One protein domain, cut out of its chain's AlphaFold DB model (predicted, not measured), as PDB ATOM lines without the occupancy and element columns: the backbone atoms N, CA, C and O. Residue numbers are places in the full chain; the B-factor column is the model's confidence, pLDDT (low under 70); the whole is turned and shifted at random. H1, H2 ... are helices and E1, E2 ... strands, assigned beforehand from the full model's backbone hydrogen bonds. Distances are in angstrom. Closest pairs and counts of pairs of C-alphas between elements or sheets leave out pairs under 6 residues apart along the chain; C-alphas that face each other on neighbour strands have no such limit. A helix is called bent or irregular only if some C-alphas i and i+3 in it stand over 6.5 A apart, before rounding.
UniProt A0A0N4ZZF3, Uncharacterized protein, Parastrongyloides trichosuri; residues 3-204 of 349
ATOM      1  N   THR A   3      67.650  54.437  84.438       34.69
ATOM      2  CA  THR A   3      66.563  53.490  84.163       34.69
ATOM      3  C   THR A   3      65.993  53.830  82.797       34.69
ATOM      4  O   THR A   3      65.190  54.743  82.659       34.69
ATOM      5  N   VAL A   4      66.438  53.111  81.768       37.66
ATOM      6  CA  VAL A   4      65.907  53.269  80.411       37.66
ATOM      7  C   VAL A   4      64.607  52.471  80.320       37.66
ATOM      8  O   VAL A   4      64.628  51.249  80.454       37.66
ATOM      9  N   ALA A   5      63.476  53.151  80.130       36.50
ATOM     10  CA  ALA A   5      62.174  52.517  79.939       36.50
ATOM     11  C   ALA A   5      61.742  52.636  78.470       36.50
ATOM     12  O   ALA A   5      61.737  53.721  77.897       36.50
ATOM     13  N   LEU A   6      61.383  51.505  77.861       31.84
ATOM     14  CA  LEU A   6      60.850  51.428  76.501       31.84
ATOM     15  C   LEU A   6      59.327  51.606  76.535       31.84
ATOM     16  O   LEU A   6      58.612  50.704  76.969       31.84
ATOM     17  N   LEU A   7      58.828  52.741  76.042       33.16
ATOM     18  CA  LEU A   7      57.406  52.957  75.756       33.16
ATOM     19  C   LEU A   7      57.250  53.432  74.304       33.16
ATOM     20  O   LEU A   7      57.527  54.572  73.953       33.16
ATOM     21  N   VAL A   8      56.828  52.530  73.422       33.50
ATOM     22  CA  VAL A   8      56.486  52.842  72.021       33.50
ATOM     23  C   VAL A   8      55.259  53.782  72.009       33.50
ATOM     24  O   VAL A   8      54.337  53.515  72.779       33.50
ATOM     25  N   PRO A   9      55.182  54.859  71.187       37.41
ATOM     26  CA  PRO A   9      55.978  55.168  69.996       37.41
ATOM     27  C   PRO A   9      56.941  56.366  70.144       37.41
ATOM     28  O   PRO A   9      57.391  56.905  69.134       37.41
ATOM     29  N   ARG A  10      57.275  56.804  71.368       34.50
ATOM     30  CA  ARG A  10      58.236  57.896  71.615       34.50
ATOM     31  C   ARG A  10      59.356  57.427  72.537       34.50
ATOM     32  O   ARG A  10      59.108  56.921  73.620       34.50
ATOM     33  N   TRP A  11      60.594  57.595  72.089       42.84
ATOM     34  CA  TRP A  11      61.773  57.250  72.874       42.84
ATOM     35  C   TRP A  11      61.960  58.316  73.957       42.84
ATOM     36  O   TRP A  11      62.329  59.445  73.645       42.84
ATOM     37  N   GLU A  12      61.696  57.973  75.217       37.59
ATOM     38  CA  GLU A  12      61.964  58.844  76.366       37.59
ATOM     39  C   GLU A  12      62.994  58.170  77.283       37.59
ATOM     40  O   GLU A  12      62.723  57.148  77.915       37.59
ATOM     41  N   ILE A  13      64.209  58.725  77.345       44.72
ATOM     42  CA  ILE A  13      65.259  58.257  78.257       44.72
ATOM     43  C   ILE A  13      65.091  58.992  79.590       44.72
ATOM     44  O   ILE A  13      65.364  60.187  79.689       44.72
ATOM     45  N   TYR A  14      64.669  58.273  80.632       39.81
ATOM     46  CA  TYR A  14      64.541  58.817  81.984       39.81
ATOM     47  C   TYR A  14      65.832  58.602  82.782       39.81
ATOM     48  O   TYR A  14      66.174  57.487  83.182       39.81
ATOM     49  N   ILE A  15      66.558  59.687  83.055       47.44
ATOM     50  CA  ILE A  15      67.785  59.641  83.854       47.44
ATOM     51  C   ILE A  15      67.495  60.202  85.244       47.44
ATOM     52  O   ILE A  15      67.238  61.392  85.419       47.44
ATOM     53  N   LYS A  16      67.532  59.334  86.257       37.91
ATOM     54  CA  LYS A  16      67.275  59.702  87.653       37.91
ATOM     55  C   LYS A  16      68.579  60.167  88.316       37.91
ATOM     56  O   LYS A  16      69.582  59.456  88.248       37.91
ATOM     57  N   ASN A  17      68.547  61.320  88.992       41.91
ATOM     58  CA  ASN A  17      69.703  61.978  89.634       41.91
ATOM     59  C   ASN A  17      70.802  62.414  88.649       41.91
ATOM     60  O   ASN A  17      71.986  62.182  88.887       41.91
ATOM     61  N   PHE A  18      70.402  63.010  87.528       46.91
ATOM     62  CA  PHE A  18      71.333  63.538  86.543       46.91
ATOM     63  C   PHE A  18      71.769  64.962  86.902       46.91
ATOM     64  O   PHE A  18      70.933  65.856  87.026       46.91
ATOM     65  N   ASP A  19      73.073  65.171  87.069       49.44
ATOM     66  CA  ASP A  19      73.636  66.511  87.202       49.44
ATOM     67  C   ASP A  19      73.705  67.155  85.809       49.44
ATOM     68  O   ASP A  19      74.429  66.692  84.923       49.44
ATOM     69  N   MET A  20      72.926  68.226  85.623       48.03
ATOM     70  CA  MET A  20      72.820  68.990  84.374       48.03
ATOM     71  C   MET A  20      74.176  69.447  83.825       48.03
ATOM     72  O   MET A  20      74.295  69.651  82.618       48.03
ATOM     73  N   LYS A  21      75.208  69.555  84.673       48.72
ATOM     74  CA  LYS A  21      76.578  69.896  84.267       48.72
ATOM     75  C   LYS A  21      77.174  68.912  83.253       48.72
ATOM     76  O   LYS A  21      78.043  69.297  82.476       48.72
ATOM     77  N   TYR A  22      76.690  67.670  83.223       53.09
ATOM     78  CA  TYR A  22      77.183  66.616  82.329       53.09
ATOM     79  C   TYR A  22      76.220  66.307  81.169       53.09
ATOM     80  O   TYR A  22      76.459  65.376  80.402       53.09
ATOM     81  N   GLY A  23      75.134  67.086  81.034       50.50
ATOM     82  CA  GLY A  23      74.053  66.904  80.049       50.50
ATOM     83  C   GLY A  23      74.519  66.778  78.624       50.50
ATOM     84  O   GLY A  23      74.177  65.811  77.949       50.50
ATOM     85  N   THR A  24      75.334  67.727  78.193       50.91
ATOM     86  CA  THR A  24      75.809  67.801  76.815       50.91
ATOM     87  C   THR A  24      76.697  66.609  76.459       50.91
ATOM     88  O   THR A  24      76.527  66.029  75.396       50.91
ATOM     89  N   TYR A  25      77.561  66.173  77.379       54.62
ATOM     90  CA  TYR A  25      78.474  65.043  77.171       54.62
ATOM     91  C   TYR A  25      77.755  63.702  77.124       54.62
ATOM     92  O   TYR A  25      78.072  62.850  76.299       54.62
ATOM     93  N   LEU A  26      76.753  63.514  77.987       59.84
ATOM     94  CA  LEU A  26      75.922  62.321  77.912       59.84
ATOM     95  C   LEU A  26      75.097  62.317  76.619       59.84
ATOM     96  O   LEU A  26      74.949  61.265  76.011       59.84
ATOM     97  N   PHE A  27      74.593  63.473  76.179       54.28
ATOM     98  CA  PHE A  27      73.846  63.589  74.927       54.28
ATOM     99  C   PHE A  27      74.716  63.251  73.708       54.28
ATOM    100  O   PHE A  27      74.324  62.428  72.889       54.28
ATOM    101  N   GLU A  28      75.930  63.796  73.637       55.75
ATOM    102  CA  GLU A  28      76.896  63.524  72.565       55.75
ATOM    103  C   GLU A  28      77.384  62.064  72.578       55.75
ATOM    104  O   GLU A  28      77.492  61.424  71.530       55.75
ATOM    105  N   ALA A  29      77.613  61.485  73.761       60.03
ATOM    106  CA  ALA A  29      77.913  60.062  73.888       60.03
ATOM    107  C   ALA A  29      76.737  59.195  73.406       60.03
ATOM    108  O   ALA A  29      76.948  58.204  72.710       60.03
ATOM    109  N   LEU A  30      75.496  59.576  73.730       59.44
ATOM    110  CA  LEU A  30      74.291  58.874  73.286       59.44
ATOM    111  C   LEU A  30      74.082  58.973  71.766       59.44
ATOM    112  O   LEU A  30      73.731  57.962  71.163       59.44
ATOM    113  N   GLU A  31      74.341  60.127  71.140       55.31
ATOM    114  CA  GLU A  31      74.245  60.306  69.678       55.31
ATOM    115  C   GLU A  31      75.250  59.443  68.908       55.31
ATOM    116  O   GLU A  31      74.937  58.914  67.841       55.31
ATOM    117  N   ASN A  32      76.450  59.262  69.464       57.28
ATOM    118  CA  ASN A  32      77.522  58.498  68.828       57.28
ATOM    119  C   ASN A  32      77.482  56.992  69.142       57.28
ATOM    120  O   ASN A  32      78.255  56.215  68.573       57.28
ATOM    121  N   THR A  33      76.587  56.553  70.031       63.09
ATOM    122  CA  THR A  33      76.478  55.146  70.431       63.09
ATOM    123  C   THR A  33      75.497  54.397  69.532       63.09
ATOM    124  O   THR A  33      74.358  54.813  69.326       63.09
ATOM    125  N   ARG A  34      75.922  53.243  69.001       68.31
ATOM    126  CA  ARG A  34      75.052  52.392  68.177       68.31
ATOM    127  C   ARG A  34      73.865  51.869  68.986       68.31
ATOM    128  O   ARG A  34      73.962  51.599  70.183       68.31
ATOM    129  N   LEU A  35      72.748  51.663  68.292       54.09
ATOM    130  CA  LEU A  35      71.509  51.167  68.885       54.09
ATOM    131  C   LEU A  35      71.757  49.856  69.661       54.09
ATOM    132  O   LEU A  35      72.208  48.868  69.086       54.09
ATOM    133  N   GLY A  36      71.460  49.854  70.966       57.09
ATOM    134  CA  GLY A  36      71.646  48.693  71.851       57.09
ATOM    135  C   GLY A  36      72.979  48.653  72.610       57.09
ATOM    136  O   GLY A  36      73.153  47.794  73.471       57.09
ATOM    137  N   GLU A  37      73.895  49.594  72.360       62.91
ATOM    138  CA  GLU A  37      75.206  49.657  73.025       62.91
ATOM    139  C   GLU A  37      75.283  50.681  74.170       62.91
ATOM    140  O   GLU A  37      76.346  50.870  74.751       62.91
ATOM    141  N   TYR A  38      74.165  51.297  74.562       60.75
ATOM    142  CA  TYR A  38      74.114  52.365  75.574       60.75
ATOM    143  C   TYR A  38      74.696  51.975  76.946       60.75
ATOM    144  O   TYR A  38      75.191  52.826  77.676       60.75
ATOM    145  N   ASN A  39      74.697  50.681  77.285       61.12
ATOM    146  CA  ASN A  39      75.295  50.158  78.521       61.12
ATOM    147  C   ASN A  39      76.837  50.156  78.505       61.12
ATOM    148  O   ASN A  39      77.446  49.847  79.527       61.12
ATOM    149  N   LYS A  40      77.467  50.453  77.360       63.88
ATOM    150  CA  LYS A  40      78.925  50.576  77.207       63.88
ATOM    151  C   LYS A  40      79.436  51.998  77.456       63.88
ATOM    152  O   LYS A  40      80.645  52.198  77.458       63.88
ATOM    153  N   ILE A  41      78.543  52.975  77.633       59.84
ATOM    154  CA  ILE A  41      78.926  54.358  77.929       59.84
ATOM    155  C   ILE A  41      79.499  54.404  79.351       59.84
ATOM    156  O   ILE A  41      78.766  54.238  80.331       59.84
ATOM    157  N   ASP A  42      80.808  54.629  79.459       63.31
ATOM    158  CA  ASP A  42      81.499  54.769  80.738       63.31
ATOM    159  C   ASP A  42      81.273  56.175  81.318       63.31
ATOM    160  O   ASP A  42      81.853  57.180  80.900       63.31
ATOM    161  N   ILE A  43      80.386  56.241  82.309       59.06
ATOM    162  CA  ILE A  43      80.021  57.484  82.990       59.06
ATOM    163  C   ILE A  43      81.182  58.016  83.847       59.06
ATOM    164  O   ILE A  43      81.279  59.226  84.049       59.06
ATOM    165  N   GLU A  44      82.054  57.153  84.374       53.28
ATOM    166  CA  GLU A  44      83.217  57.589  85.155       53.28
ATOM    167  C   GLU A  44      84.304  58.177  84.254       53.28
ATOM    168  O   GLU A  44      84.916  59.184  84.615       53.28
ATOM    169  N   GLN A  45      84.468  57.644  83.044       55.59
ATOM    170  CA  GLN A  45      85.337  58.234  82.029       55.59
ATOM    171  C   GLN A  45      84.829  59.611  81.564       55.59
ATOM    172  O   GLN A  45      85.600  60.569  81.549       55.59
ATOM    173  N   LEU A  46      83.523  59.767  81.314       54.09
ATOM    174  CA  LEU A  46      82.917  61.067  80.967       54.09
ATOM    175  C   LEU A  46      83.097  62.131  82.066       54.09
ATOM    176  O   LEU A  46      83.245  63.320  81.769       54.09
ATOM    177  N   LYS A  47      83.114  61.711  83.340       48.84
ATOM    178  CA  LYS A  47      83.422  62.582  84.489       48.84
ATOM    179  C   LYS A  47      84.892  63.005  84.541       48.84
ATOM    180  O   LYS A  47      85.168  64.096  85.029       48.84
ATOM    181  N   ASN A  48      85.811  62.172  84.054       46.31
ATOM    182  CA  ASN A  48      87.241  62.484  83.971       46.31
ATOM    183  C   ASN A  48      87.593  63.328  82.730       46.31
ATOM    184  O   ASN A  48      88.581  64.059  82.752       46.31
ATOM    185  N   GLU A  49      86.776  63.268  81.675       45.41
ATOM    186  CA  GLU A  49      86.949  64.021  80.421       45.41
ATOM    187  C   GLU A  49      86.242  65.398  80.411       45.41
ATOM    188  O   GLU A  49      86.443  66.190  79.493       45.41
ATOM    189  N   SER A  50      85.470  65.742  81.452       46.62
ATOM    190  CA  SER A  50      84.695  66.997  81.535       46.62
ATOM    191  C   SER A  50      84.957  67.733  82.854       46.62
ATOM    192  O   SER A  50      84.841  67.102  83.906       46.62
ATOM    193  N   PRO A  51      85.232  69.059  82.868       51.06
ATOM    194  CA  PRO A  51      84.615  70.085  82.037       51.06
ATOM    195  C   PRO A  51      85.628  70.964  81.285       51.06
ATOM    196  O   PRO A  51      86.454  71.667  81.867       51.06
ATOM    197  N   ILE A  52      85.415  71.058  79.976       60.22
ATOM    198  CA  ILE A  52      85.895  72.170  79.147       60.22
ATOM    199  C   ILE A  52      85.299  73.492  79.672       60.22
ATOM    200  O   ILE A  52      85.948  74.525  79.570       60.22
ATOM    201  N   LEU A  53      84.107  73.469  80.291       62.94
ATOM    202  CA  LEU A  53      83.361  74.646  80.753       62.94
ATOM    203  C   LEU A  53      82.935  74.521  82.230       62.94
ATOM    204  O   LEU A  53      82.209  73.599  82.603       62.94
ATOM    205  N   MET A  54      83.326  75.468  83.078       71.12
ATOM    206  CA  MET A  54      82.958  75.522  84.492       71.12
ATOM    207  C   MET A  54      82.204  76.805  84.812       71.12
ATOM    208  O   MET A  54      82.592  77.891  84.393       71.12
ATOM    209  N   ARG A  55      81.153  76.689  85.623       74.19
ATOM    210  CA  ARG A  55      80.446  77.829  86.201       74.19
ATOM    211  C   ARG A  55      80.411  77.684  87.715       74.19
ATOM    212  O   ARG A  55      79.949  76.658  88.198       74.19
ATOM    213  N   ILE A  56      80.902  78.700  88.415       72.06
ATOM    214  CA  ILE A  56      80.939  78.790  89.873       72.06
ATOM    215  C   ILE A  56      79.905  79.821  90.300       72.06
ATOM    216  O   ILE A  56      80.028  81.014  89.997       72.06
ATOM    217  N   THR A  57      78.871  79.344  90.982       73.75
ATOM    218  CA  THR A  57      77.750  80.160  91.466       73.75
ATOM    219  C   THR A  57      77.696  80.271  92.983       73.75
ATOM    220  O   THR A  57      77.005  81.145  93.507       73.75
ATOM    221  N   ASN A  58      78.466  79.436  93.685       67.88
ATOM    222  CA  ASN A  58      78.592  79.436  95.135       67.88
ATOM    223  C   ASN A  58      80.044  79.138  95.547       67.88
ATOM    224  O   ASN A  58      80.711  78.315  94.926       67.88
ATOM    225  N   ASN A  59      80.521  79.761  96.626       65.75
ATOM    226  CA  ASN A  59      81.872  79.577  97.167       65.75
ATOM    227  C   ASN A  59      82.187  78.112  97.510       65.75
ATOM    228  O   ASN A  59      83.326  77.683  97.370       65.75
ATOM    229  N   ASN A  60      81.184  77.314  97.886       64.38
ATOM    230  CA  ASN A  60      81.383  75.888  98.178       64.38
ATOM    231  C   ASN A  60      81.845  75.074  96.951       64.38
ATOM    232  O   ASN A  60      82.407  73.995  97.111       64.38
ATOM    233  N   GLU A  61      81.630  75.577  95.731       61.09
ATOM    234  CA  GLU A  61      82.023  74.908  94.483       61.09
ATOM    235  C   GLU A  61      83.515  75.101  94.149       61.09
ATOM    236  O   GLU A  61      84.041  74.384  93.296       61.09
ATOM    237  N   LEU A  62      84.213  76.015  94.842       58.41
ATOM    238  CA  LEU A  62      85.651  76.277  94.668       58.41
ATOM    239  C   LEU A  62      86.521  75.066  95.056       58.41
ATOM    240  O   LEU A  62      87.612  74.898  94.521       58.41
ATOM    241  N   LEU A  63      86.030  74.206  95.956       53.50
ATOM    242  CA  LEU A  63      86.759  73.053  96.506       53.50
ATOM    243  C   LEU A  63      86.623  71.771  95.667       53.50
ATOM    244  O   LEU A  63      87.243  70.757  95.978       53.50
ATOM    245  N   CYS A  64      85.797  71.787  94.621       50.31
ATOM    246  CA  CYS A  64      85.357  70.573  93.928       50.31
ATOM    247  C   CYS A  64      86.183  70.229  92.678       50.31
ATOM    248  O   CYS A  64      85.757  69.377  91.894       50.31
ATOM    249  N   PHE A  65      87.326  70.884  92.446       56.09
ATOM    250  CA  PHE A  65      88.071  70.716  91.201       56.09
ATOM    251  C   PHE A  65      89.558  70.436  91.399       56.09
ATOM    252  O   PHE A  65      90.277  71.239  91.979       56.09
ATOM    253  N   ASN A  66      90.015  69.302  90.858       55.78
ATOM    254  CA  ASN A  66      91.398  68.842  91.005       55.78
ATOM    255  C   ASN A  66      92.207  68.888  89.695       55.78
ATOM    256  O   ASN A  66      93.421  68.726  89.750       55.78
ATOM    257  N   ASN A  67      91.582  69.104  88.525       63.88
ATOM    258  CA  ASN A  67      92.270  69.035  87.224       63.88
ATOM    259  C   ASN A  67      92.058  70.287  86.350       63.88
ATOM    260  O   ASN A  67      91.351  70.263  85.342       63.88
ATOM    261  N   PHE A  68      92.689  71.397  86.748       69.56
ATOM    262  CA  PHE A  68      92.594  72.711  86.089       69.56
ATOM    263  C   PHE A  68      93.189  72.772  84.675       69.56
ATOM    264  O   PHE A  68      92.888  73.706  83.930       69.56
ATOM    265  N   ASP A  69      93.985  71.779  84.269       68.19
ATOM    266  CA  ASP A  69      94.647  71.766  82.961       68.19
ATOM    267  C   ASP A  69      93.678  71.538  81.792       68.19
ATOM    268  O   ASP A  69      93.950  71.991  80.676       68.19
ATOM    269  N   LEU A  70      92.541  70.879  82.034       66.75
ATOM    270  CA  LEU A  70      91.508  70.626  81.023       66.75
ATOM    271  C   LEU A  70      90.507  71.783  80.881       66.75
ATOM    272  O   LEU A  70      89.735  71.817  79.920       66.75
ATOM    273  N   LEU A  71      90.526  72.745  81.805       73.94
ATOM    274  CA  LEU A  71      89.544  73.820  81.848       73.94
ATOM    275  C   LEU A  71      89.777  74.842  80.726       73.94
ATOM    276  O   LEU A  71      90.837  75.470  80.649       73.94
ATOM    277  N   LYS A  72      88.763  75.045  79.878       80.50
ATOM    278  CA  LYS A  72      88.784  76.019  78.774       80.50
ATOM    279  C   LYS A  72      87.905  77.235  79.020       80.50
ATOM    280  O   LYS A  72      88.258  78.307  78.553       80.50
ATOM    281  N   SER A  73      86.810  77.112  79.753       82.50
ATOM    282  CA  SER A  73      85.922  78.224  80.083       82.50
ATOM    283  C   SER A  73      85.618  78.231  81.567       82.50
ATOM    284  O   SER A  73      85.302  77.191  82.139       82.50
ATOM    285  N   LEU A  74      85.687  79.405  82.181       86.56
ATOM    286  CA  LEU A  74      85.311  79.621  83.569       86.56
ATOM    287  C   LEU A  74      84.364  80.809  83.658       86.56
ATOM    288  O   LEU A  74      84.694  81.915  83.241       86.56
ATOM    289  N   THR A  75      83.208  80.595  84.270       86.75
ATOM    290  CA  THR A  75      82.263  81.650  84.623       86.75
ATOM    291  C   THR A  75      82.145  81.746  86.136       86.75
ATOM    292  O   THR A  75      81.753  80.786  86.788       86.75
ATOM    293  N   LEU A  76      82.437  82.911  86.695       88.12
ATOM    294  CA  LEU A  76      82.339  83.225  88.112       88.12
ATOM    295  C   LEU A  76      81.167  84.182  88.329       88.12
ATOM    296  O   LEU A  76      81.130  85.251  87.719       88.12
ATOM    297  N   THR A  77      80.217  83.816  89.191       89.44
ATOM    298  CA  THR A  77      79.087  84.687  89.581       89.44
ATOM    299  C   THR A  77      79.021  84.956  91.086       89.44
ATOM    300  O   THR A  77      77.957  85.267  91.629       89.44
ATOM    301  N   ILE A  78      80.154  84.772  91.755       86.44
ATOM    302  CA  ILE A  78      80.362  84.940  93.194       86.44
ATOM    303  C   ILE A  78      81.167  86.214  93.473       86.44
ATOM    304  O   ILE A  78      81.776  86.776  92.561       86.44
ATOM    305  N   GLU A  79      81.146  86.676  94.723       91.75
ATOM    306  CA  GLU A  79      81.907  87.854  95.153       91.75
ATOM    307  C   GLU A  79      83.416  87.613  95.046       91.75
ATOM    308  O   GLU A  79      83.898  86.516  95.333       91.75
ATOM    309  N   TYR A  80      84.155  88.637  94.610       92.12
ATOM    310  CA  TYR A  80      85.599  88.524  94.440       92.12
ATOM    311  C   TYR A  80      86.304  88.332  95.787       92.12
ATOM    312  O   TYR A  80      86.091  89.099  96.722       92.12
ATOM    313  N   ASN A  81      87.162  87.318  95.887       89.88
ATOM    314  CA  ASN A  81      87.944  87.041  97.087       89.88
ATOM    315  C   ASN A  81      89.292  86.382  96.742       89.88
ATOM    316  O   ASN A  81      89.590  86.084  95.580       89.88
ATOM    317  N   VAL A  82      90.110  86.148  97.771       89.25
ATOM    318  CA  VAL A  82      91.443  85.537  97.637       89.25
ATOM    319  C   VAL A  82      91.371  84.116  97.064       89.25
ATOM    320  O   VAL A  82      92.237  83.731  96.283       89.25
ATOM    321  N   ASP A  83      90.322  83.351  97.368       86.38
ATOM    322  CA  ASP A  83      90.171  81.980  96.869       86.38
ATOM    323  C   ASP A  83      89.969  81.947  95.349       86.38
ATOM    324  O   ASP A  83      90.548  81.108  94.658       86.38
ATOM    325  N   ILE A  84      89.223  82.911  94.795       88.50
ATOM    326  CA  ILE A  84      89.105  83.087  93.341       88.50
ATOM    327  C   ILE A  84      90.466  83.387  92.723       88.50
ATOM    328  O   ILE A  84      90.787  82.863  91.658       88.50
ATOM    329  N   LEU A  85      91.273  84.226  93.369       90.88
ATOM    330  CA  LEU A  85      92.599  84.561  92.867       90.88
ATOM    331  C   LEU A  85      93.516  83.328  92.827       90.88
ATOM    332  O   LEU A  85      94.221  83.129  91.836       90.88
ATOM    333  N   LEU A  86      93.471  82.490  93.867       88.38
ATOM    334  CA  LEU A  86      94.197  81.218  93.923       88.38
ATOM    335  C   LEU A  86      93.703  80.230  92.858       88.38
ATOM    336  O   LEU A  86      94.518  79.584  92.202       88.38
ATOM    337  N   LEU A  87      92.389  80.155  92.633       86.56
ATOM    338  CA  LEU A  87      91.804  79.319  91.586       86.56
ATOM    339  C   LEU A  87      92.256  79.764  90.190       86.56
ATOM    340  O   LEU A  87      92.698  78.945  89.388       86.56
ATOM    341  N   LEU A  88      92.191  81.065  89.897       91.06
ATOM    342  CA  LEU A  88      92.611  81.606  88.603       91.06
ATOM    343  C   LEU A  88      94.101  81.331  88.337       91.06
ATOM    344  O   LEU A  88      94.491  81.004  87.220       91.06
ATOM    345  N   GLU A  89      94.955  81.361  89.357       91.31
ATOM    346  CA  GLU A  89      96.374  81.018  89.196       91.31
ATOM    347  C   GLU A  89      96.603  79.590  88.650       91.31
ATOM    348  O   GLU A  89      97.608  79.327  87.977       91.31
ATOM    349  N   GLN A  90      95.655  78.678  88.879       85.75
ATOM    350  CA  GLN A  90      95.717  77.288  88.426       85.75
ATOM    351  C   GLN A  90      95.151  77.088  87.003       85.75
ATOM    352  O   GLN A  90      95.546  76.148  86.314       85.75
ATOM    353  N   CYS A  91      94.290  77.983  86.504       85.81
ATOM    354  CA  CYS A  91      93.578  77.849  85.221       85.81
ATOM    355  C   CYS A  91      94.416  78.255  83.986       85.81
ATOM    356  O   CYS A  91      94.062  79.164  83.236       85.81
ATOM    357  N   ARG A  92      95.539  77.575  83.725       83.56
ATOM    358  CA  ARG A  92      96.521  78.004  82.700       83.56
ATOM    359  C   ARG A  92      96.075  77.840  81.243       83.56
ATOM    360  O   ARG A  92      96.599  78.526  80.365       83.56
ATOM    361  N   ASN A  93      95.143  76.930  80.965       84.38
ATOM    362  CA  ASN A  93      94.713  76.590  79.602       84.38
ATOM    363  C   ASN A  93      93.412  77.268  79.160       84.38
ATOM    364  O   ASN A  93      92.883  76.922  78.100       84.38
ATOM    365  N   ILE A  94      92.943  78.236  79.945       88.12
ATOM    366  CA  ILE A  94      91.657  78.881  79.750       88.12
ATOM    367  C   ILE A  94      91.615  79.710  78.457       88.12
ATOM    368  O   ILE A  94      92.537  80.453  78.110       88.12
ATOM    369  N   GLU A  95      90.521  79.552  77.729       90.19
ATOM    370  CA  GLU A  95      90.169  80.234  76.486       90.19
ATOM    371  C   GLU A  95      89.037  81.244  76.714       90.19
ATOM    372  O   GLU A  95      88.974  82.254  76.016       90.19
ATOM    373  N   GLU A  96      88.202  81.041  77.732       90.81
ATOM    374  CA  GLU A  96      87.117  81.941  78.112       90.81
ATOM    375  C   GLU A  96      87.079  82.186  79.623       90.81
ATOM    376  O   GLU A  96      87.024  81.255  80.418       90.81
ATOM    377  N   LEU A  97      87.054  83.454  80.025       95.44
ATOM    378  CA  LEU A  97      86.855  83.844  81.417       95.44
ATOM    379  C   LEU A  97      85.733  84.871  81.509       95.44
ATOM    380  O   LEU A  97      85.817  85.944  80.915       95.44
ATOM    381  N   SER A  98      84.724  84.565  82.316       94.56
ATOM    382  CA  SER A  98      83.605  85.448  82.611       94.56
ATOM    383  C   SER A  98      83.506  85.703  84.110       94.56
ATOM    384  O   SER A  98      83.324  84.774  84.885       94.56
ATOM    385  N   ILE A  99      83.595  86.961  84.529       95.88
ATOM    386  CA  ILE A  99      83.429  87.407  85.916       95.88
ATOM    387  C   ILE A  99      82.200  88.311  85.967       95.88
ATOM    388  O   ILE A  99      82.190  89.396  85.384       95.88
ATOM    389  N   ILE A 100      81.143  87.857  86.635       94.44
ATOM    390  CA  ILE A 100      79.824  88.485  86.569       94.44
ATOM    391  C   ILE A 100      79.348  88.833  87.976       94.44
ATOM    392  O   ILE A 100      79.081  87.949  88.784       94.44
ATOM    393  N   GLY A 101      79.175  90.123  88.256       93.88
ATOM    394  CA  GLY A 101      78.656  90.604  89.534       93.88
ATOM    395  C   GLY A 101      79.523  90.226  90.729       93.88
ATOM    396  O   GLY A 101      78.987  89.904  91.787       93.88
ATOM    397  N   ALA A 102      80.841  90.272  90.551       93.94
ATOM    398  CA  ALA A 102      81.806  89.995  91.604       93.94
ATOM    399  C   ALA A 102      81.972  91.168  92.587       93.94
ATOM    400  O   ALA A 102      82.348  90.942  93.729       93.94
ATOM    401  N   PHE A 103      81.627  92.395  92.170       95.06
ATOM    402  CA  PHE A 103      81.681  93.611  92.992       95.06
ATOM    403  C   PHE A 103      80.334  94.344  92.932       95.06
ATOM    404  O   PHE A 103      80.153  95.298  92.173       95.06
ATOM    405  N   LYS A 104      79.330  93.872  93.680       89.44
ATOM    406  CA  LYS A 104      77.941  94.375  93.560       89.44
ATOM    407  C   LYS A 104      77.695  95.723  94.238       89.44
ATOM    408  O   LYS A 104      76.758  96.422  93.865       89.44
ATOM    409  N   LYS A 105      78.474  96.051  95.268       88.75
ATOM    410  CA  LYS A 105      78.252  97.225  96.136       88.75
ATOM    411  C   LYS A 105      79.503  98.071  96.353       88.75
ATOM    412  O   LYS A 105      79.459  99.046  97.092       88.75
ATOM    413  N   GLU A 106      80.609  97.685  95.740       92.56
ATOM    414  CA  GLU A 106      81.913  98.289  95.962       92.56
ATOM    415  C   GLU A 106      82.608  98.559  94.636       92.56
ATOM    416  O   GLU A 106      82.259  97.998  93.597       92.56
ATOM    417  N   VAL A 107      83.585  99.459  94.669       94.38
ATOM    418  CA  VAL A 107      84.389  99.759  93.488       94.38
ATOM    419  C   VAL A 107      85.177  98.509  93.103       94.38
ATOM    420  O   VAL A 107      85.867  97.933  93.938       94.38
ATOM    421  N   VAL A 108      85.108  98.127  91.828       94.75
ATOM    422  CA  VAL A 108      85.891  97.033  91.254       94.75
ATOM    423  C   VAL A 108      87.370  97.317  91.484       94.75
ATOM    424  O   VAL A 108      87.933  98.258  90.914       94.75
ATOM    425  N   SER A 109      87.991  96.485  92.312       94.50
ATOM    426  CA  SER A 109      89.398  96.579  92.670       94.50
ATOM    427  C   SER A 109      89.995  95.183  92.669       94.50
ATOM    428  O   SER A 109      89.605  94.334  93.463       94.50
ATOM    429  N   PHE A 110      90.946  94.955  91.768       95.69
ATOM    430  CA  PHE A 110      91.698  93.711  91.702       95.69
ATOM    431  C   PHE A 110      93.106  93.920  92.259       95.69
ATOM    432  O   PHE A 110      93.696  94.989  92.098       95.69
ATOM    433  N   GLU A 111      93.657  92.882  92.877       94.81
ATOM    434  CA  GLU A 111      95.051  92.871  93.323       94.81
ATOM    435  C   GLU A 111      96.018  92.808  92.128       94.81
ATOM    436  O   GLU A 111      95.677  92.277  91.068       94.81
ATOM    437  N   GLU A 112      97.264  93.271  92.294       94.25
ATOM    438  CA  GLU A 112      98.293  93.209  91.237       94.25
ATOM    439  C   GLU A 112      98.442  91.801  90.646       94.25
ATOM    440  O   GLU A 112      98.543  91.620  89.427       94.25
ATOM    441  N   LYS A 113      98.373  90.785  91.511       95.94
ATOM    442  CA  LYS A 113      98.467  89.376  91.132       95.94
ATOM    443  C   LYS A 113      97.401  88.965  90.109       95.94
ATOM    444  O   LYS A 113      97.715  88.202  89.199       95.94
ATOM    445  N   PHE A 114      96.183  89.506  90.178       96.88
ATOM    446  CA  PHE A 114      95.127  89.224  89.195       96.88
ATOM    447  C   PHE A 114      95.543  89.648  87.783       96.88
ATOM    448  O   PHE A 114      95.413  88.890  86.821       96.88
ATOM    449  N   TYR A 115      96.112  90.845  87.656       96.50
ATOM    450  CA  TYR A 115      96.594  91.361  86.379       96.50
ATOM    451  C   TYR A 115      97.768  90.535  85.834       96.50
ATOM    452  O   TYR A 115      97.851  90.297  84.628       96.50
ATOM    453  N   HIS A 116      98.657  90.050  86.706       95.19
ATOM    454  CA  HIS A 116      99.719  89.118  86.315       95.19
ATOM    455  C   HIS A 116      99.172  87.784  85.797       95.19
ATOM    456  O   HIS A 116      99.673  87.279  84.792       95.19
ATOM    457  N   ILE A 117      98.124  87.246  86.424       95.81
ATOM    458  CA  ILE A 117      97.456  86.025  85.958       95.81
ATOM    459  C   ILE A 117      96.881  86.231  84.551       95.81
ATOM    460  O   ILE A 117      97.170  85.439  83.656       95.81
ATOM    461  N   LEU A 118      96.163  87.335  84.309       96.19
ATOM    462  CA  LEU A 118      95.602  87.632  82.983       96.19
ATOM    463  C   LEU A 118      96.673  87.733  81.887       96.19
ATOM    464  O   LEU A 118      96.458  87.235  80.781       96.19
ATOM    465  N   LYS A 119      97.844  88.308  82.194       94.50
ATOM    466  CA  LYS A 119      98.977  88.368  81.249       94.50
ATOM    467  C   LYS A 119      99.491  86.978  80.865       94.50
ATOM    468  O   LYS A 119      99.962  86.793  79.744       94.50
ATOM    469  N   ASN A 120      99.388  86.009  81.775       93.38
ATOM    470  CA  ASN A 120      99.839  84.634  81.566       93.38
ATOM    471  C   ASN A 120      98.798  83.753  80.859       93.38
ATOM    472  O   ASN A 120      99.142  82.668  80.386       93.38
ATOM    473  N   TYR A 121      97.551  84.210  80.718       94.88
ATOM    474  CA  TYR A 121      96.501  83.501  79.983       94.88
ATOM    475  C   TYR A 121      96.672  83.626  78.466       94.88
ATOM    476  O   TYR A 121      95.847  84.174  77.736       94.88
ATOM    477  N   THR A 122      97.760  83.050  77.964       91.38
ATOM    478  CA  THR A 122      98.131  83.068  76.544       91.38
ATOM    479  C   THR A 122      97.128  82.359  75.640       91.38
ATOM    480  O   THR A 122      97.204  82.533  74.424       91.38
ATOM    481  N   LYS A 123      96.194  81.569  76.196       91.69
ATOM    482  CA  LYS A 123      95.120  80.882  75.468       91.69
ATOM    483  C   LYS A 123      93.804  81.665  75.400       91.69
ATOM    484  O   LYS A 123      93.068  81.417  74.454       91.69
ATOM    485  N   LEU A 124      93.603  82.684  76.236       95.50
ATOM    486  CA  LEU A 124      92.346  83.428  76.349       95.50
ATOM    487  C   LEU A 124      91.940  84.122  75.036       95.50
ATOM    488  O   LEU A 124      92.718  84.867  74.434       95.50
ATOM    489  N   LEU A 125      90.707  83.864  74.615       94.31
ATOM    490  CA  LEU A 125      90.037  84.402  73.431       94.31
ATOM    491  C   LEU A 125      88.785  85.203  73.807       94.31
ATOM    492  O   LEU A 125      88.430  86.141  73.094       94.31
ATOM    493  N   TYR A 126      88.147  84.869  74.926       95.44
ATOM    494  CA  TYR A 126      86.903  85.479  75.376       95.44
ATOM    495  C   TYR A 126      87.082  85.997  76.798       95.44
ATOM    496  O   TYR A 126      87.457  85.245  77.697       95.44
ATOM    497  N   PHE A 127      86.825  87.283  77.010       98.25
ATOM    498  CA  PHE A 127      86.849  87.857  78.347       98.25
ATOM    499  C   PHE A 127      85.587  88.668  78.609       98.25
ATOM    500  O   PHE A 127      85.254  89.574  77.843       98.25
ATOM    501  N   THR A 128      84.932  88.370  79.725       97.94
ATOM    502  CA  THR A 128      83.779  89.114  80.219       97.94
ATOM    503  C   THR A 128      84.039  89.566  81.645       97.94
ATOM    504  O   THR A 128      84.320  88.756  82.524       97.94
ATOM    505  N   LEU A 129      83.871  90.857  81.892       98.00
ATOM    506  CA  LEU A 129      83.666  91.414  83.221       98.00
ATOM    507  C   LEU A 129      82.356  92.186  83.160       98.00
ATOM    508  O   LEU A 129      82.277  93.156  82.415       98.00
ATOM    509  N   SER A 130      81.314  91.769  83.874       96.38
ATOM    510  CA  SER A 130      80.016  92.439  83.751       96.38
ATOM    511  C   SER A 130      79.200  92.485  85.027       96.38
ATOM    512  O   SER A 130      79.451  91.734  85.970       96.38
ATOM    513  N   LYS A 131      78.195  93.365  85.042       94.69
ATOM    514  CA  LYS A 131      77.234  93.531  86.144       94.69
ATOM    515  C   LYS A 131      77.895  93.882  87.480       94.69
ATOM    516  O   LYS A 131      77.452  93.413  88.529       94.69
ATOM    517  N   ASN A 132      78.962  94.674  87.447       96.06
ATOM    518  CA  ASN A 132      79.619  95.189  88.645       96.06
ATOM    519  C   ASN A 132      79.228  96.647  88.894       96.06
ATOM    520  O   ASN A 132      78.721  97.341  88.017       96.06
ATOM    521  N   TYR A 133      79.472  97.115  90.112       93.62
ATOM    522  CA  TYR A 133      79.029  98.427  90.557       93.62
ATOM    523  C   TYR A 133      79.713  99.574  89.800       93.62
ATOM    524  O   TYR A 133      79.052 100.325  89.081       93.62
ATOM    525  N   TYR A 134      81.030  99.713  89.956       94.50
ATOM    526  CA  TYR A 134      81.791 100.817  89.373       94.50
ATOM    527  C   TYR A 134      83.265 100.451  89.219       94.50
ATOM    528  O   TYR A 134      83.883 100.011  90.185       94.50
ATOM    529  N   MET A 135      83.859 100.680  88.047       95.75
ATOM    530  CA  MET A 135      85.295 100.506  87.818       95.75
ATOM    531  C   MET A 135      85.959 101.837  87.447       95.75
ATOM    532  O   MET A 135      85.587 102.485  86.470       95.75
ATOM    533  N   LYS A 136      86.986 102.219  88.217       93.94
ATOM    534  CA  LYS A 136      87.779 103.437  87.988       93.94
ATOM    535  C   LYS A 136      88.632 103.336  86.722       93.94
ATOM    536  O   LYS A 136      89.062 102.244  86.346       93.94
ATOM    537  N   TYR A 137      88.966 104.495  86.147       90.25
ATOM    538  CA  TYR A 137      89.808 104.631  84.951       90.25
ATOM    539  C   TYR A 137      91.129 103.843  85.034       90.25
ATOM    540  O   TYR A 137      91.454 103.087  84.118       90.25
ATOM    541  N   ASP A 138      91.868 103.953  86.140       89.94
ATOM    542  CA  ASP A 138      93.145 103.240  86.292       89.94
ATOM    543  C   ASP A 138      92.961 101.722  86.345       89.94
ATOM    544  O   ASP A 138      93.730 100.977  85.737       89.94
ATOM    545  N   GLY A 139      91.886 101.258  86.987       93.56
ATOM    546  CA  GLY A 139      91.542  99.841  87.043       93.56
ATOM    547  C   GLY A 139      91.255  99.270  85.655       93.56
ATOM    548  O   GLY A 139      91.805  98.227  85.295       93.56
ATOM    549  N   ILE A 140      90.434  99.956  84.849       95.31
ATOM    550  CA  ILE A 140      90.139  99.510  83.479       95.31
ATOM    551  C   ILE A 140      91.374  99.613  82.570       95.31
ATOM    552  O   ILE A 140      91.597  98.747  81.724       95.31
ATOM    553  N   LYS A 141      92.237 100.615  82.772       92.81
ATOM    554  CA  LYS A 141      93.520 100.751  82.063       92.81
ATOM    555  C   LYS A 141      94.450  99.577  82.345       92.81
ATOM    556  O   LYS A 141      94.962  98.974  81.401       92.81
ATOM    557  N   LEU A 142      94.623  99.202  83.611       94.38
ATOM    558  CA  LEU A 142      95.411  98.030  84.000       94.38
ATOM    559  C   LEU A 142      94.803  96.726  83.474       94.38
ATOM    560  O   LEU A 142      95.535  95.874  82.963       94.38
ATOM    561  N   LEU A 143      93.474  96.593  83.524       97.56
ATOM    562  CA  LEU A 143      92.764  95.427  82.999       97.56
ATOM    563  C   LEU A 143      93.021  95.256  81.499       97.56
ATOM    564  O   LEU A 143      93.541  94.223  81.079       97.56
ATOM    565  N   LEU A 144      92.741  96.287  80.697       95.62
ATOM    566  CA  LEU A 144      92.930  96.239  79.246       95.62
ATOM    567  C   LEU A 144      94.388  95.962  78.879       95.62
ATOM    568  O   LEU A 144      94.644  95.144  77.999       95.62
ATOM    569  N   ARG A 145      95.357  96.560  79.584       94.00
ATOM    570  CA  ARG A 145      96.791  96.277  79.380       94.00
ATOM    571  C   ARG A 145      97.161  94.826  79.643       94.00
ATOM    572  O   ARG A 145      98.022  94.303  78.940       94.00
ATOM    573  N   SER A 146      96.507  94.196  80.609       95.94
ATOM    574  CA  SER A 146      96.821  92.839  81.057       95.94
ATOM    575  C   SER A 146      96.166  91.753  80.207       95.94
ATOM    576  O   SER A 146      96.660  90.634  80.174       95.94
ATOM    577  N   LEU A 147      95.100  92.085  79.476       96.81
ATOM    578  CA  LEU A 147      94.448  91.161  78.551       96.81
ATOM    579  C   LEU A 147      95.307  90.869  77.303       96.81
ATOM    580  O   LEU A 147      95.978  91.775  76.789       96.81
ATOM    581  N   PRO A 148      95.268  89.639  76.762       93.88
ATOM    582  CA  PRO A 148      96.077  89.264  75.608       93.88
ATOM    583  C   PRO A 148      95.567  89.893  74.304       93.88
ATOM    584  O   PRO A 148      94.370  90.037  74.070       93.88
ATOM    585  N   ASN A 149      96.488  90.218  73.395       91.44
ATOM    586  CA  ASN A 149      96.171  90.919  72.138       91.44
ATOM    587  C   ASN A 149      95.334  90.083  71.152       91.44
ATOM    588  O   ASN A 149      94.740  90.623  70.223       91.44
ATOM    589  N   LYS A 150      95.300  88.763  71.348       91.62
ATOM    590  CA  LYS A 150      94.592  87.807  70.492       91.62
ATOM    591  C   LYS A 150      93.110  87.622  70.847       91.62
ATOM    592  O   LYS A 150      92.487  86.731  70.278       91.62
ATOM    593  N   LEU A 151      92.585  88.401  71.799       95.62
ATOM    594  CA  LEU A 151      91.172  88.355  72.173       95.62
ATOM    595  C   LEU A 151      90.276  88.466  70.936       95.62
ATOM    596  O   LEU A 151      90.502  89.308  70.068       95.62
ATOM    597  N   PHE A 152      89.256  87.616  70.905       93.75
ATOM    598  CA  PHE A 152      88.225  87.564  69.879       93.75
ATOM    599  C   PHE A 152      86.935  88.239  70.354       93.75
ATOM    600  O   PHE A 152      86.315  88.966  69.577       93.75
ATOM    601  N   LYS A 153      86.566  88.086  71.635       94.88
ATOM    602  CA  LYS A 153      85.449  88.826  72.244       94.88
ATOM    603  C   LYS A 153      85.835  89.468  73.569       94.88
ATOM    604  O   LYS A 153      86.513  88.852  74.394       94.88
ATOM    605  N   LEU A 154      85.356  90.690  73.773       98.12
ATOM    606  CA  LEU A 154      85.526  91.449  75.007       98.12
ATOM    607  C   LEU A 154      84.184  92.040  75.434       98.12
ATOM    608  O   LEU A 154      83.610  92.859  74.717       98.12
ATOM    609  N   SER A 155      83.717  91.670  76.622       97.00
ATOM    610  CA  SER A 155      82.560  92.289  77.258       97.00
ATOM    611  C   SER A 155      82.960  92.958  78.567       97.00
ATOM    612  O   SER A 155      83.540  92.341  79.458       97.00
ATOM    613  N   LEU A 156      82.649  94.243  78.664       97.06
ATOM    614  CA  LEU A 156      82.792  95.098  79.837       97.06
ATOM    615  C   LEU A 156      81.444  95.751  80.168       97.06
ATOM    616  O   LEU A 156      81.394  96.876  80.674       97.06
ATOM    617  N   GLU A 157      80.349  95.071  79.831       93.94
ATOM    618  CA  GLU A 157      78.988  95.561  80.018       93.94
ATOM    619  C   GLU A 157      78.681  95.814  81.496       93.94
ATOM    620  O   GLU A 157      78.972  94.973  82.340       93.94
ATOM    621  N   ASP A 158      78.009  96.921  81.806       93.50
ATOM    622  CA  ASP A 158      77.435  97.143  83.138       93.50
ATOM    623  C   ASP A 158      78.492  97.130  84.259       93.50
ATOM    624  O   ASP A 158      78.432  96.325  85.183       93.50
ATOM    625  N   ASN A 159      79.499  98.003  84.152       95.75
ATOM    626  CA  ASN A 159      80.540  98.200  85.173       95.75
ATOM    627  C   ASN A 159      80.632  99.658  85.658       95.75
ATOM    628  O   ASN A 159      81.638 100.052  86.250       95.75
ATOM    629  N   GLY A 160      79.634 100.493  85.347       92.00
ATOM    630  CA  GLY A 160      79.601 101.904  85.747       92.00
ATOM    631  C   GLY A 160      80.747 102.756  85.185       92.00
ATOM    632  O   GLY A 160      81.015 103.828  85.712       92.00
ATOM    633  N   ILE A 161      81.436 102.302  84.135       92.38
ATOM    634  CA  ILE A 161      82.638 102.969  83.613       92.38
ATOM    635  C   ILE A 161      82.260 104.312  82.978       92.38
ATOM    636  O   ILE A 161      81.407 104.359  82.097       92.38
ATOM    637  N   GLU A 162      82.913 105.396  83.388       87.62
ATOM    638  CA  GLU A 162      82.672 106.748  82.850       87.62
ATOM    639  C   GLU A 162      83.555 107.084  81.643       87.62
ATOM    640  O   GLU A 162      83.155 107.812  80.734       87.62
ATOM    641  N   LYS A 163      84.779 106.549  81.617       85.31
ATOM    642  CA  LYS A 163      85.750 106.802  80.552       85.31
ATOM    643  C   LYS A 163      86.598 105.567  80.305       85.31
ATOM    644  O   LYS A 163      87.175 105.000  81.231       85.31
ATOM    645  N   PHE A 164      86.719 105.191  79.038       88.38
ATOM    646  CA  PHE A 164      87.634 104.142  78.615       88.38
ATOM    647  C   PHE A 164      89.010 104.719  78.244       88.38
ATOM    648  O   PHE A 164      89.089 105.777  77.616       88.38
ATOM    649  N   PRO A 165      90.117 104.040  78.588       86.94
ATOM    650  CA  PRO A 165      91.456 104.438  78.176       86.94
ATOM    651  C   PRO A 165      91.716 104.044  76.711       86.94
ATOM    652  O   PRO A 165      91.049 103.171  76.151       86.94
ATOM    653  N   ASN A 166      92.737 104.641  76.090       81.25
ATOM    654  CA  ASN A 166      93.105 104.381  74.691       81.25
ATOM    655  C   ASN A 166      93.908 103.070  74.504       81.25
ATOM    656  O   ASN A 166      94.899 103.040  73.782       81.25
ATOM    657  N   GLU A 167      93.501 101.979  75.153       85.62
ATOM    658  CA  GLU A 167      94.249 100.705  75.198       85.62
ATOM    659  C   GLU A 167      93.667  99.624  74.262       85.62
ATOM    660  O   GLU A 167      94.213  98.528  74.157       85.62
ATOM    661  N   PHE A 168      92.573  99.913  73.543       89.06
ATOM    662  CA  PHE A 168      91.900  98.913  72.700       89.06
ATOM    663  C   PHE A 168      92.668  98.560  71.424       89.06
ATOM    664  O   PHE A 168      92.513  97.464  70.897       89.06
ATOM    665  N   GLY A 169      93.514  99.467  70.928       85.56
ATOM    666  CA  GLY A 169      94.110  99.361  69.592       85.56
ATOM    667  C   GLY A 169      95.012  98.144  69.382       85.56
ATOM    668  O   GLY A 169      95.285  97.780  68.242       85.56
ATOM    669  N   LYS A 170      95.441  97.489  70.467       88.94
ATOM    670  CA  LYS A 170      96.229  96.253  70.425       88.94
ATOM    671  C   LYS A 170      95.404  95.001  70.108       88.94
ATOM    672  O   LYS A 170      95.987  93.996  69.707       88.94
ATOM    673  N   PHE A 171      94.079  95.028  70.281       93.75
ATOM    674  CA  PHE A 171      93.205  93.877  70.034       93.75
ATOM    675  C   PHE A 171      92.829  93.780  68.550       93.75
ATOM    676  O   PHE A 171      91.674  93.929  68.157       93.75
ATOM    677  N   THR A 172      93.821  93.544  67.691       90.25
ATOM    678  CA  THR A 172      93.627  93.521  66.230       90.25
ATOM    679  C   THR A 172      92.707  92.392  65.764       90.25
ATOM    680  O   THR A 172      92.115  92.509  64.695       90.25
ATOM    681  N   ASN A 173      92.578  91.333  66.570       90.19
ATOM    682  CA  ASN A 173      91.742  90.160  66.303       90.19
ATOM    683  C   ASN A 173      90.340  90.254  66.919       90.19
ATOM    684  O   ASN A 173      89.543  89.340  66.715       90.19
ATOM    685  N   LEU A 174      90.046  91.325  67.664       95.19
ATOM    686  CA  LEU A 174      88.761  91.487  68.330       95.19
ATOM    687  C   LEU A 174      87.658  91.564  67.284       95.19
ATOM    688  O   LEU A 174      87.707  92.441  66.430       95.19
ATOM    689  N   PHE A 175      86.684  90.665  67.373       90.94
ATOM    690  CA  PHE A 175      85.536  90.580  66.477       90.94
ATOM    691  C   PHE A 175      84.270  91.145  67.119       90.94
ATOM    692  O   PHE A 175      83.490  91.817  66.445       90.94
ATOM    693  N   GLU A 176      84.101  90.924  68.424       89.81
ATOM    694  CA  GLU A 176      82.938  91.380  69.184       89.81
ATOM    695  C   GLU A 176      83.355  92.193  70.411       89.81
ATOM    696  O   GLU A 176      84.181  91.758  71.221       89.81
ATOM    697  N   LEU A 177      82.761  93.377  70.556       93.81
ATOM    698  CA  LEU A 177      82.948  94.256  71.703       93.81
ATOM    699  C   LEU A 177      81.603  94.633  72.313       93.81
ATOM    700  O   LEU A 177      80.741  95.183  71.636       93.81
ATOM    701  N   ASN A 178      81.466  94.459  73.620       91.00
ATOM    702  CA  ASN A 178      80.344  95.001  74.371       91.00
ATOM    703  C   ASN A 178      80.872  95.887  75.500       91.00
ATOM    704  O   ASN A 178      81.454  95.400  76.462       91.00
ATOM    705  N   ILE A 179      80.677  97.198  75.382       91.69
ATOM    706  CA  ILE A 179      80.923  98.165  76.464       91.69
ATOM    707  C   ILE A 179      79.619  98.838  76.906       91.69
ATOM    708  O   ILE A 179      79.637  99.925  77.484       91.69
ATOM    709  N   GLY A 180      78.493  98.180  76.622       86.38
ATOM    710  CA  GLY A 180      77.144  98.640  76.896       86.38
ATOM    711  C   GLY A 180      76.863  98.861  78.380       86.38
ATOM    712  O   GLY A 180      77.591  98.390  79.254       86.38
ATOM    713  N   LYS A 181      75.772  99.566  78.692       85.00
ATOM    714  CA  LYS A 181      75.313  99.807  80.078       85.00
ATOM    715  C   LYS A 181      76.386 100.423  80.987       85.00
ATOM    716  O   LYS A 181      76.378 100.219  82.198       85.00
ATOM    717  N   ASN A 182      77.306 101.191  80.423       89.19
ATOM    718  CA  ASN A 182      78.253 101.990  81.194       89.19
ATOM    719  C   ASN A 182      77.831 103.464  81.202       89.19
ATOM    720  O   ASN A 182      76.858 103.845  80.552       89.19
ATOM    721  N   ASN A 183      78.560 104.302  81.927       84.38
ATOM    722  CA  ASN A 183      78.304 105.741  82.024       84.38
ATOM    723  C   ASN A 183      79.211 106.529  81.069       84.38
ATOM    724  O   ASN A 183      79.611 107.653  81.361       84.38
ATOM    725  N   ILE A 184      79.581 105.912  79.943       80.50
ATOM    726  CA  ILE A 184      80.561 106.483  79.028       80.50
ATOM    727  C   ILE A 184      80.026 107.709  78.311       80.50
ATOM    728  O   ILE A 184      78.888 107.743  77.847       80.50
ATOM    729  N   THR A 185      80.888 108.708  78.189       72.88
ATOM    730  CA  THR A 185      80.599 109.946  77.459       72.88
ATOM    731  C   THR A 185      81.250 109.965  76.078       72.88
ATOM    732  O   THR A 185      80.737 110.605  75.161       72.88
ATOM    733  N   GLU A 186      82.347 109.223  75.887       74.19
ATOM    734  CA  GLU A 186      83.097 109.152  74.631       74.19
ATOM    735  C   GLU A 186      83.513 107.727  74.247       74.19
ATOM    736  O   GLU A 186      83.856 106.902  75.096       74.19
ATOM    737  N   ILE A 187      83.513 107.453  72.938       78.12
ATOM    738  CA  ILE A 187      84.081 106.225  72.372       78.12
ATOM    739  C   ILE A 187      85.609 106.384  72.295       78.12
ATOM    740  O   ILE A 187      86.090 107.344  71.683       78.12
ATOM    741  N   PRO A 188      86.404 105.451  72.853       79.69
ATOM    742  CA  PRO A 188      87.858 105.565  72.841       79.69
ATOM    743  C   PRO A 188      88.412 105.433  71.418       79.69
ATOM    744  O   PRO A 188      88.191 104.436  70.727       79.69
ATOM    745  N   THR A 189      89.201 106.425  70.993       75.62
ATOM    746  CA  THR A 189      89.745 106.498  69.622       75.62
ATOM    747  C   THR A 189      90.606 105.298  69.224       75.62
ATOM    748  O   THR A 189      90.676 104.947  68.047       75.62
ATOM    749  N   SER A 190      91.198 104.615  70.206       81.62
ATOM    750  CA  SER A 190      91.977 103.395  69.995       81.62
ATOM    751  C   SER A 190      91.180 102.239  69.382       81.62
ATOM    752  O   SER A 190      91.792 101.327  68.838       81.62
ATOM    753  N   LEU A 191      89.841 102.261  69.422       85.25
ATOM    754  CA  LEU A 191      89.016 101.241  68.762       85.25
ATOM    755  C   LEU A 191      89.210 101.192  67.242       85.25
ATOM    756  O   LEU A 191      89.006 100.137  66.649       85.25
ATOM    757  N   LEU A 192      89.699 102.271  66.618       82.31
ATOM    758  CA  LEU A 192      90.107 102.253  65.207       82.31
ATOM    759  C   LEU A 192      91.245 101.252  64.930       82.31
ATOM    760  O   LEU A 192      91.426 100.827  63.791       82.31
ATOM    761  N   GLY A 193      92.013 100.863  65.955       83.31
ATOM    762  CA  GLY A 193      93.034  99.816  65.862       83.31
ATOM    763  C   GLY A 193      92.468  98.389  65.840       83.31
ATOM    764  O   GLY A 193      93.151  97.479  65.368       83.31
ATOM    765  N   CYS A 194      91.217  98.182  66.271       89.31
ATOM    766  CA  CYS A 194      90.530  96.886  66.245       89.31
ATOM    767  C   CYS A 194      90.030  96.568  64.825       89.31
ATOM    768  O   CYS A 194      88.836  96.633  64.531       89.31
ATOM    769  N   LYS A 195      90.960  96.268  63.914       84.81
ATOM    770  CA  LYS A 195      90.692  96.127  62.470       84.81
ATOM    771  C   LYS A 195      89.618  95.089  62.131       84.81
ATOM    772  O   LYS A 195      88.863  95.320  61.194       84.81
ATOM    773  N   ASN A 196      89.532  94.009  62.908       86.25
ATOM    774  CA  ASN A 196      88.588  92.912  62.685       86.25
ATOM    775  C   ASN A 196      87.271  93.051  63.466       86.25
ATOM    776  O   ASN A 196      86.450  92.138  63.416       86.25
ATOM    777  N   LEU A 197      87.064  94.163  64.185       87.69
ATOM    778  CA  LEU A 197      85.844  94.368  64.963       87.69
ATOM    779  C   LEU A 197      84.665  94.441  64.003       87.69
ATOM    780  O   LEU A 197      84.701  95.289  63.120       87.69
ATOM    781  N   SER A 198      83.643  93.617  64.186       82.12
ATOM    782  CA  SER A 198      82.463  93.571  63.309       82.12
ATOM    783  C   SER A 198      81.160  93.717  64.077       82.12
ATOM    784  O   SER A 198      80.205  94.252  63.527       82.12
ATOM    785  N   LEU A 199      81.146  93.286  65.341       79.19
ATOM    786  CA  LEU A 199      80.005  93.392  66.242       79.19
ATOM    787  C   LEU A 199      80.362  94.334  67.394       79.19
ATOM    788  O   LEU A 199      81.361  94.121  68.087       79.19
ATOM    789  N   ALA A 200      79.568  95.378  67.616       83.38
ATOM    790  CA  ALA A 200      79.839  96.334  68.682       83.38
ATOM    791  C   ALA A 200      78.562  96.801  69.391       83.38
ATOM    792  O   ALA A 200      77.650  97.347  68.784       83.38
ATOM    793  N   THR A 201      78.515  96.645  70.713       82.31
ATOM    794  CA  THR A 201      77.474  97.239  71.561       82.31
ATOM    795  C   THR A 201      78.076  98.400  72.342       82.31
ATOM    796  O   THR A 201      78.884  98.204  73.253       82.31
ATOM    797  N   LEU A 202      77.704  99.618  71.944       78.38
ATOM    798  CA  LEU A 202      78.273 100.890  72.400       78.38
ATOM    799  C   LEU A 202      77.185 101.769  73.026       78.38
ATOM    800  O   LEU A 202      77.027 102.938  72.675       78.38
ATOM    801  N   THR A 203      76.397 101.179  73.916       75.12
ATOM    802  CA  THR A 203      75.248 101.805  74.576       75.12
ATOM    803  C   THR A 203      75.599 102.298  75.981       75.12
ATOM    804  O   THR A 203      76.495 101.770  76.641       75.12
ATOM    805  N   THR A 204      74.880 103.290  76.493       74.81
ATOM    806  CA  THR A 204      75.129 103.851  77.832       74.81
ATOM    807  C   THR A 204      73.923 103.643  78.750       74.81
ATOM    808  O   THR A 204      72.813 103.385  78.285       74.81
TER     809      THR A 204
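What this domain is: This is residues 3 to 204 of the 349 residues of an uncharacterized protein of Parastrongyloides trichosuri (UniProt A0A0N4ZZF3). What does the model look like? From E2 on, the chain winds in stacked turns as a solenoid: the parallel strands E2 to E8 stand side by side as a curved wall, and H3, H4, H5, H6 and H7 follow one another along one side of it. E1, H1 and H2 make a loose head beyond E2. What is it made of? The 202 printed residues hold, in order, E1 H1 H2 E2 H3 E3 H4 E4 H5 E5 H6 E6 E7 H7 E8, a mixed class with 91 residues, under half, in named elements; the sheet runs E2 E3 E4 E5 E6 E7 E8, all parallel. The whole is loose, with a radius of gyration of the C-alphas of 20.5 A, and elongated, spanning 62 by 36 by 29 A.

How they stand to each other: How does the printed part begin? E1, residues 13 to 15, pairs with no named strand, but residues 3 to 4 pair antiparallel with its residues 13 to 14. H1, residues 20 to 32, only just touches H2, residues 43 to 49, with 3 pairs of C-alphas within 8 A, through residues 22 to 26 alone; the closest C-alphas are those of Tyr 25 and Leu 46, 7.1 A apart, and the lines are about perpendicular at 77 degrees. How are the strands joined? E2, residues 53 to 56, is an edge strand beside E3, residues 73 to 76, with N 54 and O 73 2.8 A apart. E4, residues 96 to 100, and E5, residues 126 to 130, have N 99 and O 128 at 2.8 A; E6, residues 153 to 155, and E7, residues 176 to 178, have N 178 and O 154 at 2.9 A. E8, residues 199 to 204, is the other edge strand, with N 201 and O 177 of E7 at 2.8 A. Where are the later helices? H3, residues 59 to 63, only just touches H4, residues 82 to 90, with 3 pairs of C-alphas within 8 A, the closest those of Leu 62 and Leu 87 at 7.5 A. H4 touches H5, residues 112 to 120, the same way at a shallow tilt of 21 degrees, closest at the C-alphas of Glu 89 and Ile 117, 6.1 A; H5 touches H6, residues 137 to 146, the same way at a shallow tilt of 33 degrees, only just short of steep, closest at the C-alphas of Lys 119 and Ser 146, 5.0 A. H7, residues 189 to 193, touches no helix. How do the backbones run? Every O i to N i+4 pair is within hydrogen-bond range in H2, H5 and H6, against 7 of 9 in H1, 4 of 5 in H4 and 0 of 1 in H3 and H7, whose O i to N i+3 pairs within range are 1 of 2 and 2 of 2.

Where its parts are: Where do the elements begin and end? E1 begins at C-alpha 13 at (65.259, 58.257, 78.257), and E8 ends at C-alpha 204 at (75.129, 103.851, 77.832). Which are long? H1 measures 19.3 A and is irregular, with C-alphas 21 and 24 7.8 A apart; E8 measures 16.4 A and H6 14.3 A.

The domain as a whole: How large is it? The two C-alphas farthest apart, those of Val 8 and Asp 138, are 63.9 A apart, and the printed part has no cut. Which links are long? Those from E4 to H5, 11 residues, and from E6 to E7, 20 residues, are long. Where is confidence low? The mean pLDDT of the printed part is 77.9, and residues 3 to 53 and 58 to 70 are under 70.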